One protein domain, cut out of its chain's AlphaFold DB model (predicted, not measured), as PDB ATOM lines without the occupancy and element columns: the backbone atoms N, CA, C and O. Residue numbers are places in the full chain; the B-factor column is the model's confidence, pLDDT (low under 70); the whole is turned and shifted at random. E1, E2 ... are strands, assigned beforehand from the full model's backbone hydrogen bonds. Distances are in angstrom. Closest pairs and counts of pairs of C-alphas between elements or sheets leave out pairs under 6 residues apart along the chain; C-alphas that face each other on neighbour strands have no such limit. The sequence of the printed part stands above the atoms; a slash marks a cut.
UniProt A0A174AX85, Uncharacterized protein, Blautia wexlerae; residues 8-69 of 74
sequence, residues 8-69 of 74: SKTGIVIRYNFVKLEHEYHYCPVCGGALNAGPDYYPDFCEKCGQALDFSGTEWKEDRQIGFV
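What this domain is: This is residues 8 to 69 of the 74 residues of an uncharacterized protein of Blautia wexlerae (UniProt A0A174AX85). With little regular structure, the domain is a ribbon-like sheet of three strands, two of them, E1 and E2, bent, and a long looped stretch, residues 28 to 63, that leads away from the end of E2 and returns to the sheet at E3. The 62 printed residues hold no named helix and three strands, E1, E2, E3, a meander, each strand the antiparallel neighbour of the one before; the class is all strand, with 22 residues in named elements. It is elongated, 37 by 22 by 16 A, and only just loose, close to compact, with a radius of gyration of the C-alphas of 13.1 A.

Where its parts are: E2, residues 19 to 27, spans 23.6 A and bends by 53 degrees at residue 22. E1, residues 8 to 15, begins at C-alpha 8 (36.764, 54.450, 40.676), spans 20.0 A and bends by 57 degrees at residue 12. E3, residues 64 to 68, ends at C-alpha 68 (15.197, 53.698, 29.938).

How they stand to each other: Inner strand E2 forms a hairpin with edge strand E1, at 147 degrees; N 11 and O 23 are within hydrogen-bond range at 2.9 A. E2 and edge strand E3 also form a hairpin, at 137 degrees, with N 22 and O 64 within range at 2.8 A.

The domain as a whole: The farthest C-alphas, of Ala 52 and Val 69, are 37.8 A apart. E1 to E2 is a tight link, E2 to E3 a long one. The printed part has no cut, and no printed residue is under 70 in pLDDT.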
ATOM      1  N   SER A   8      38.214  54.537  40.864       95.62
ATOM      2  CA  SER A   8      36.764  54.450  40.676       95.62
ATOM      3  C   SER A   8      36.285  55.473  39.644       95.62
ATOM      4  O   SER A   8      36.735  56.623  39.637       95.62
ATOM      5  N   LYS A   9      35.374  55.068  38.757       94.94
ATOM      6  CA  LYS A   9      34.699  55.954  37.802       94.94
ATOM      7  C   LYS A   9      33.237  55.570  37.663       94.94
ATOM      8  O   LYS A   9      32.908  54.396  37.549       94.94
ATOM      9  N   THR A  10      32.384  56.573  37.566       94.62
ATOM     10  CA  THR A  10      30.968  56.387  37.262       94.62
ATOM     11  C   THR A  10      30.753  56.321  35.750       94.62
ATOM     12  O   THR A  10      31.321  57.120  35.003       94.62
ATOM     13  N   GLY A  11      29.935  55.377  35.293       93.88
ATOM     14  CA  GLY A  11      29.537  55.235  33.894       93.88
ATOM     15  C   GLY A  11      28.082  54.797  33.755       93.88
ATOM     16  O   GLY A  11      27.419  54.489  34.742       93.88
ATOM     17  N   ILE A  12      27.585  54.773  32.518       95.31
ATOM     18  CA  ILE A  12      26.228  54.313  32.210       95.31
ATOM     19  C   ILE A  12      26.298  52.891  31.659       95.31
ATOM     20  O   ILE A  12      27.016  52.637  30.693       95.31
ATOM     21  N   VAL A  13      25.507  51.988  32.232       94.19
ATOM     22  CA  VAL A  13      25.309  50.623  31.739       94.19
ATOM     23  C   VAL A  13      23.856  50.410  31.341       94.19
ATOM     24  O   VAL A  13      22.938  50.928  31.977       94.19
ATOM     25  N   ILE A  14      23.639  49.633  30.281       94.94
ATOM     26  CA  ILE A  14      22.307  49.177  29.887       94.94
ATOM     27  C   ILE A  14      22.128  47.752  30.412       94.94
ATOM     28  O   ILE A  14      22.795  46.831  29.943       94.94
ATOM     29  N   ARG A  15      21.226  47.557  31.377       92.62
ATOM     30  CA  ARG A  15      20.803  46.223  31.828       92.62
ATOM     31  C   ARG A  15      19.502  45.817  31.145       92.62
ATOM     32  O   ARG A  15      18.659  46.655  30.818       92.62
ATOM     33  N   TYR A  16      19.357  44.513  30.919       92.88
ATOM     34  CA  TYR A  16      18.196  43.905  30.258       92.88
ATOM     35  C   TYR A  16      17.881  44.482  28.869       92.88
ATOM     36  O   TYR A  16      16.765  44.340  28.395       92.88
ATOM     37  N   ASN A  17      18.849  45.129  28.212       90.88
ATOM     38  CA  ASN A  17      18.696  45.848  26.940       90.88
ATOM     39  C   ASN A  17      17.756  47.069  26.956       90.88
ATOM     40  O   ASN A  17      17.548  47.660  25.902       90.88
ATOM     41  N   PHE A  18      17.217  47.497  28.105       93.62
ATOM     42  CA  PHE A  18      16.324  48.667  28.143       93.62
ATOM     43  C   PHE A  18      16.455  49.557  29.382       93.62
ATOM     44  O   PHE A  18      15.967  50.683  29.348       93.62
ATOM     45  N   VAL A  19      17.114  49.123  30.461       95.75
ATOM     46  CA  VAL A  19      17.266  49.930  31.686       95.75
ATOM     47  C   VAL A  19      18.630  50.608  31.692       95.75
ATOM     48  O   VAL A  19      19.649  49.923  31.686       95.75
ATOM     49  N   LYS A  20      18.665  51.946  31.743       96.56
ATOM     50  CA  LYS A  20      19.902  52.720  31.919       96.56
ATOM     51  C   LYS A  20      20.188  52.872  33.409       96.56
ATOM     52  O   LYS A  20      19.375  53.436  34.147       96.56
ATOM     53  N   LEU A  21      21.351  52.399  33.833       96.75
ATOM     54  CA  LEU A  21      21.840  52.520  35.199       96.75
ATOM     55  C   LEU A  21      23.133  53.327  35.209       96.75
ATOM     56  O   LEU A  21      23.981  53.164  34.336       96.75
ATOM     57  N   GLU A  22      23.283  54.168  36.215       96.50
ATOM     58  CA  GLU A  22      24.567  54.700  36.636       96.50
ATOM     59  C   GLU A  22      25.262  53.641  37.506       96.50
ATOM     60  O   GLU A  22      24.683  53.177  38.488       96.50
ATOM     61  N   HIS A  23      26.470  53.231  37.119       95.25
ATOM     62  CA  HIS A  23      27.251  52.168  37.759       95.25
ATOM     63  C   HIS A  23      28.675  52.651  38.059       95.25
ATOM     64  O   HIS A  23      29.284  53.363  37.252       95.25
ATOM     65  N   GLU A  24      29.218  52.254  39.210       95.31
ATOM     66  CA  GLU A  24      30.591  52.563  39.610       95.31
ATOM     67  C   GLU A  24      31.554  51.438  39.207       95.31
ATOM     68  O   GLU A  24      31.537  50.336  39.748       95.31
ATOM     69  N   TYR A  25      32.444  51.746  38.269       95.44
ATOM     70  CA  TYR A  25      33.491  50.852  37.799       95.44
ATOM     71  C   TYR A  25      34.802  51.091  38.543       95.44
ATOM     72  O   TYR A  25      35.202  52.233  38.772       95.44
ATOM     73  N   HIS A  26      35.528  50.009  38.815       96.88
ATOM     74  CA  HIS A  26      36.851  50.042  39.432       96.88
ATOM     75  C   HIS A  26      37.922  49.563  38.449       96.88
ATOM     76  O   HIS A  26      37.778  48.516  37.810       96.88
ATOM     77  N   TYR A  27      39.015  50.319  38.345       97.81
ATOM     78  CA  TYR A  27      40.112  50.057  37.415       97.81
ATOM     79  C   TYR A  27      41.451  49.930  38.135       97.81
ATOM     80  O   TYR A  27      41.711  50.600  39.137       97.81
ATOM     81  N   CYS A  28      42.331  49.098  37.581       97.88
ATOM     82  CA  CYS A  28      43.705  48.979  38.034       97.88
ATOM     83  C   CYS A  28      44.409  50.341  37.911       97.88
ATOM     84  O   CYS A  28      44.417  50.916  36.817       97.88
ATOM     85  N   PRO A  29      45.063  50.830  38.976       97.50
ATOM     86  CA  PRO A  29      45.718  52.137  38.962       97.50
ATOM     87  C   PRO A  29      46.970  52.181  38.075       97.50
ATOM     88  O   PRO A  29      47.444  53.263  37.747       97.50
ATOM     89  N   VAL A  30      47.508  51.020  37.685       97.44
ATOM     90  CA  VAL A  30      48.732  50.918  36.877       97.44
ATOM     91  C   VAL A  30      48.411  50.718  35.399       97.44
ATOM     92  O   VAL A  30      48.873  51.482  34.560       97.44
ATOM     93  N   CYS A  31      47.628  49.691  35.059       97.56
ATOM     94  CA  CYS A  31      47.375  49.329  33.660       97.56
ATOM     95  C   CYS A  31      46.017  49.805  33.126       97.56
ATOM     96  O   CYS A  31      45.732  49.625  31.945       97.56
ATOM     97  N   GLY A  32      45.148  50.353  33.983       97.56
ATOM     98  CA  GLY A  32      43.798  50.783  33.602       97.56
ATOM     99  C   GLY A  32      42.824  49.642  33.283       97.56
ATOM    100  O   GLY A  32      41.723  49.898  32.806       97.56
ATOM    101  N   GLY A  33      43.198  48.382  33.526       97.31
ATOM    102  CA  GLY A  33      42.306  47.237  33.339       97.31
ATOM    103  C   GLY A  33      41.110  47.281  34.289       97.31
ATOM    104  O   GLY A  33      41.284  47.582  35.468       97.31
ATOM    105  N   ALA A  34      39.911  46.975  33.787       96.69
ATOM    106  CA  ALA A  34      38.730  46.800  34.631       96.69
ATOM    107  C   ALA A  34      38.968  45.665  35.635       96.69
ATOM    108  O   ALA A  34      39.513  44.626  35.268       96.69
ATOM    109  N   LEU A  35      38.583  45.890  36.889       97.00
ATOM    110  CA  LEU A  35      38.778  44.938  37.985       97.00
ATOM    111  C   LEU A  35      37.531  44.100  38.274       97.00
ATOM    112  O   LEU A  35      37.618  43.155  39.051       97.00
ATOM    113  N   ASN A  36      36.385  44.462  37.680       92.06
ATOM    114  CA  ASN A  36      35.082  43.824  37.911       92.06
ATOM    115  C   ASN A  36      34.774  43.641  39.409       92.06
ATOM    116  O   ASN A  36      34.268  42.604  39.828       92.06
ATOM    117  N   ALA A  37      35.141  44.645  40.208       94.81
ATOM    118  CA  ALA A  37      35.002  44.627  41.653       94.81
ATOM    119  C   ALA A  37      33.674  45.264  42.085       94.81
ATOM    120  O   ALA A  37      33.242  46.259  41.499       94.81
ATOM    121  N   GLY A  38      33.068  44.697  43.119       93.25
ATOM    122  CA  GLY A  38      31.820  45.106  43.749       93.25
ATOM    123  C   GLY A  38      31.794  44.711  45.235       93.25
ATOM    124  O   GLY A  38      32.730  44.074  45.725       93.25
ATOM    125  N   PRO A  39      30.714  45.039  45.961       92.12
ATOM    126  CA  PRO A  39      30.595  44.736  47.391       92.12
ATOM    127  C   PRO A  39      30.688  43.234  47.705       92.12
ATOM    128  O   PRO A  39      31.223  42.863  48.746       92.12
ATOM    129  N   ASP A  40      30.222  42.380  46.788       92.81
ATOM    130  CA  ASP A  40      30.222  40.920  46.950       92.81
ATOM    131  C   ASP A  40      31.528  40.248  46.493       92.81
ATOM    132  O   ASP A  40      31.763  39.075  46.781       92.81
ATOM    133  N   TYR A  41      32.375  40.964  45.749       92.94
ATOM    134  CA  TYR A  41      33.623  40.426  45.212       92.94
ATOM    135  C   TYR A  41      34.597  41.540  44.835       92.94
ATOM    136  O   TYR A  41      34.287  42.382  43.997       92.94
ATOM    137  N   TYR A  42      35.822  41.482  45.349       95.44
ATOM    138  CA  TYR A  42      36.920  42.322  44.883       95.44
ATOM    139  C   TYR A  42      38.238  41.532  44.883       95.44
ATOM    140  O   TYR A  42      38.477  40.743  45.797       95.44
ATOM    141  N   PRO A  43      39.090  41.697  43.854       96.31
ATOM    142  CA  PRO A  43      40.331  40.939  43.741       96.31
ATOM    143  C   PRO A  43      41.477  41.568  44.547       96.31
ATOM    144  O   PRO A  43      41.653  42.785  44.538       96.31
ATOM    145  N   ASP A  44      42.338  40.732  45.133       97.19
ATOM    146  CA  ASP A  44      43.582  41.179  45.789       97.19
ATOM    147  C   ASP A  44      44.661  41.625  44.783       97.19
ATOM    148  O   ASP A  44      45.576  42.378  45.120       97.19
ATOM    149  N   PHE A  45      44.573  41.165  43.529       97.69
ATOM    150  CA  PHE A  45      45.550  41.448  42.476       97.69
ATOM    151  C   PHE A  45      44.875  41.713  41.130       97.69
ATOM    152  O   PHE A  45      43.878  41.087  40.775       97.69
ATOM    153  N   CYS A  46      45.451  42.612  40.331       97.56
ATOM    154  CA  CYS A  46      45.009  42.831  38.960       97.56
ATOM    155  C   CYS A  46      45.360  41.625  38.077       97.56
ATOM    156  O   CYS A  46      46.537  41.319  37.891       97.56
ATOM    157  N   GLU A  47      44.356  41.021  37.440       96.38
ATOM    158  CA  GLU A  47      44.525  39.883  36.522       96.38
ATOM    159  C   GLU A  47      45.449  40.179  35.327       96.38
ATOM    160  O   GLU A  47      46.099  39.277  34.806       96.38
ATOM    161  N   LYS A  48      45.536  41.447  34.894       96.38
ATOM    162  CA  LYS A  48      46.287  41.833  33.689       96.38
ATOM    163  C   LYS A  48      47.768  42.088  33.939       96.38
ATOM    164  O   LYS A  48      48.582  41.791  33.074       96.38
ATOM    165  N   CYS A  49      48.120  42.706  35.067       96.94
ATOM    166  CA  CYS A  49      49.499  43.140  35.333       96.94
ATOM    167  C   CYS A  49      50.063  42.683  36.684       96.94
ATOM    168  O   CYS A  49      51.210  42.998  36.988       96.94
ATOM    169  N   GLY A  50      49.283  41.973  37.504       96.88
ATOM    170  CA  GLY A  50      49.721  41.461  38.804       96.88
ATOM    171  C   GLY A  50      49.845  42.511  39.912       96.88
ATOM    172  O   GLY A  50      50.316  42.189  40.999       96.88
ATOM    173  N   GLN A  51      49.435  43.763  39.673       97.81
ATOM    174  CA  GLN A  51      49.455  44.815  40.694       97.81
ATOM    175  C   GLN A  51      48.589  44.413  41.896       97.81
ATOM    176  O   GLN A  51      47.408  44.126  41.715       97.81
ATOM    177  N   ALA A  52      49.153  44.452  43.105       98.19
ATOM    178  CA  ALA A  52      48.407  44.262  44.348       98.19
ATOM    179  C   ALA A  52      47.428  45.428  44.577       98.19
ATOM    180  O   ALA A  52      47.787  46.595  44.376       98.19
ATOM    181  N   LEU A  53      46.204  45.121  44.987       98.12
ATOM    182  CA  LEU A  53      45.100  46.069  45.101       98.12
ATOM    183  C   LEU A  53      44.710  46.264  46.563       98.12
ATOM    184  O   LEU A  53      44.745  45.332  47.359       98.12
ATOM    185  N   ASP A  54      44.345  47.494  46.907       97.62
ATOM    186  CA  ASP A  54      43.864  47.854  48.239       97.62
ATOM    187  C   ASP A  54      42.452  48.445  48.151       97.62
ATOM    188  O   ASP A  54      42.271  49.594  47.746       97.62
ATOM    189  N   PHE A  55      41.457  47.647  48.542       96.50
ATOM    190  CA  PHE A  55      40.052  48.059  48.654       96.50
ATOM    191  C   PHE A  55      39.670  48.479  50.086       96.50
ATOM    192  O   PHE A  55      38.489  48.627  50.406       96.50
ATOM    193  N   SER A  56      40.642  48.662  50.986       94.81
ATOM    194  CA  SER A  56      40.346  49.072  52.358       94.81
ATOM    195  C   SER A  56      39.655  50.441  52.400       94.81
ATOM    196  O   SER A  56      40.107  51.437  51.815       94.81
ATOM    197  N   GLY A  57      38.527  50.484  53.111       92.56
ATOM    198  CA  GLY A  57      37.702  51.684  53.239       92.56
ATOM    199  C   GLY A  57      36.963  52.090  51.961       92.56
ATOM    200  O   GLY A  57      36.518  53.230  51.885       92.56
ATOM    201  N   THR A  58      36.851  51.212  50.960       93.75
ATOM    202  CA  THR A  58      36.005  51.472  49.790       93.75
ATOM    203  C   THR A  58      34.532  51.512  50.199       93.75
ATOM    204  O   THR A  58      34.012  50.562  50.783       93.75
ATOM    205  N   GLU A  59      33.858  52.611  49.862       93.44
ATOM    206  CA  GLU A  59      32.407  52.748  49.972       93.44
ATOM    207  C   GLU A  59      31.763  52.297  48.659       93.44
ATOM    208  O   GLU A  59      31.930  52.942  47.627       93.44
ATOM    209  N   TRP A  60      31.033  51.184  48.695       93.25
ATOM    210  CA  TRP A  60      30.359  50.643  47.518       93.25
ATOM    211  C   TRP A  60      29.027  51.348  47.292       93.25
ATOM    212  O   TRP A  60      28.157  51.339  48.164       93.25
ATOM    213  N   LYS A  61      28.857  51.943  46.111       90.94
ATOM    214  CA  LYS A  61      27.595  52.574  45.715       90.94
ATOM    215  C   LYS A  61      26.718  51.583  44.969       90.94
ATOM    216  O   LYS A  61      27.192  50.860  44.096       90.94
ATOM    217  N   GLU A  62      25.433  51.582  45.298       91.50
ATOM    218  CA  GLU A  62      24.437  50.834  44.536       91.50
ATOM    219  C   GLU A  62      24.232  51.446  43.148       91.50
ATOM    220  O   GLU A  62      24.316  52.666  42.963       91.50
ATOM    221  N   ASP A  63      23.909  50.591  42.179       93.50
ATOM    222  CA  ASP A  63      23.499  51.031  40.851       93.50
ATOM    223  C   ASP A  63      22.249  51.902  40.958       93.50
ATOM    224  O   ASP A  63      21.221  51.498  41.509       93.50
ATOM    225  N   ARG A  64      22.304  53.087  40.354       94.88
ATOM    226  CA  ARG A  64      21.167  54.002  40.332       94.88
ATOM    227  C   ARG A  64      20.490  53.948  38.978       94.88
ATOM    228  O   ARG A  64      21.092  54.276  37.961       94.88
ATOM    229  N   GLN A  65      19.206  53.605  38.945       96.25
ATOM    230  CA  GLN A  65      18.431  53.725  37.715       96.25
ATOM    231  C   GLN A  65      18.271  55.195  37.320       96.25
ATOM    232  O   GLN A  65      17.755  56.005  38.089       96.25
ATOM    233  N   ILE A  66      18.706  55.522  36.103       96.69
ATOM    234  CA  ILE A  66      18.660  56.883  35.549       96.69
ATOM    235  C   ILE A  66      17.678  57.019  34.384       96.69
ATOM    236  O   ILE A  66      17.391  58.132  33.954       96.69
ATOM    237  N   GLY A  67      17.134  55.910  33.876       95.00
ATOM    238  CA  GLY A  67      16.069  55.940  32.880       95.00
ATOM    239  C   GLY A  67      15.966  54.658  32.070       95.00
ATOM    240  O   GLY A  67      16.436  53.596  32.482       95.00
ATOM    241  N   PHE A  68      15.361  54.782  30.895       94.88
ATOM    242  CA  PHE A  68      15.197  53.698  29.938       94.88
ATOM    243  C   PHE A  68      15.818  54.069  28.583       94.88
ATOM    244  O   PHE A  68      16.087  55.241  28.294       94.88
ATOM    245  N   VAL A  69      16.118  53.061  27.770       92.56
ATOM    246  CA  VAL A  69      16.449  53.247  26.353       92.56
ATOM    247  C   VAL A  69      15.163  53.624  25.623       92.56
ATOM    248  O   VAL A  69      14.125  53.003  25.839       92.56
TER     249      VAL A  69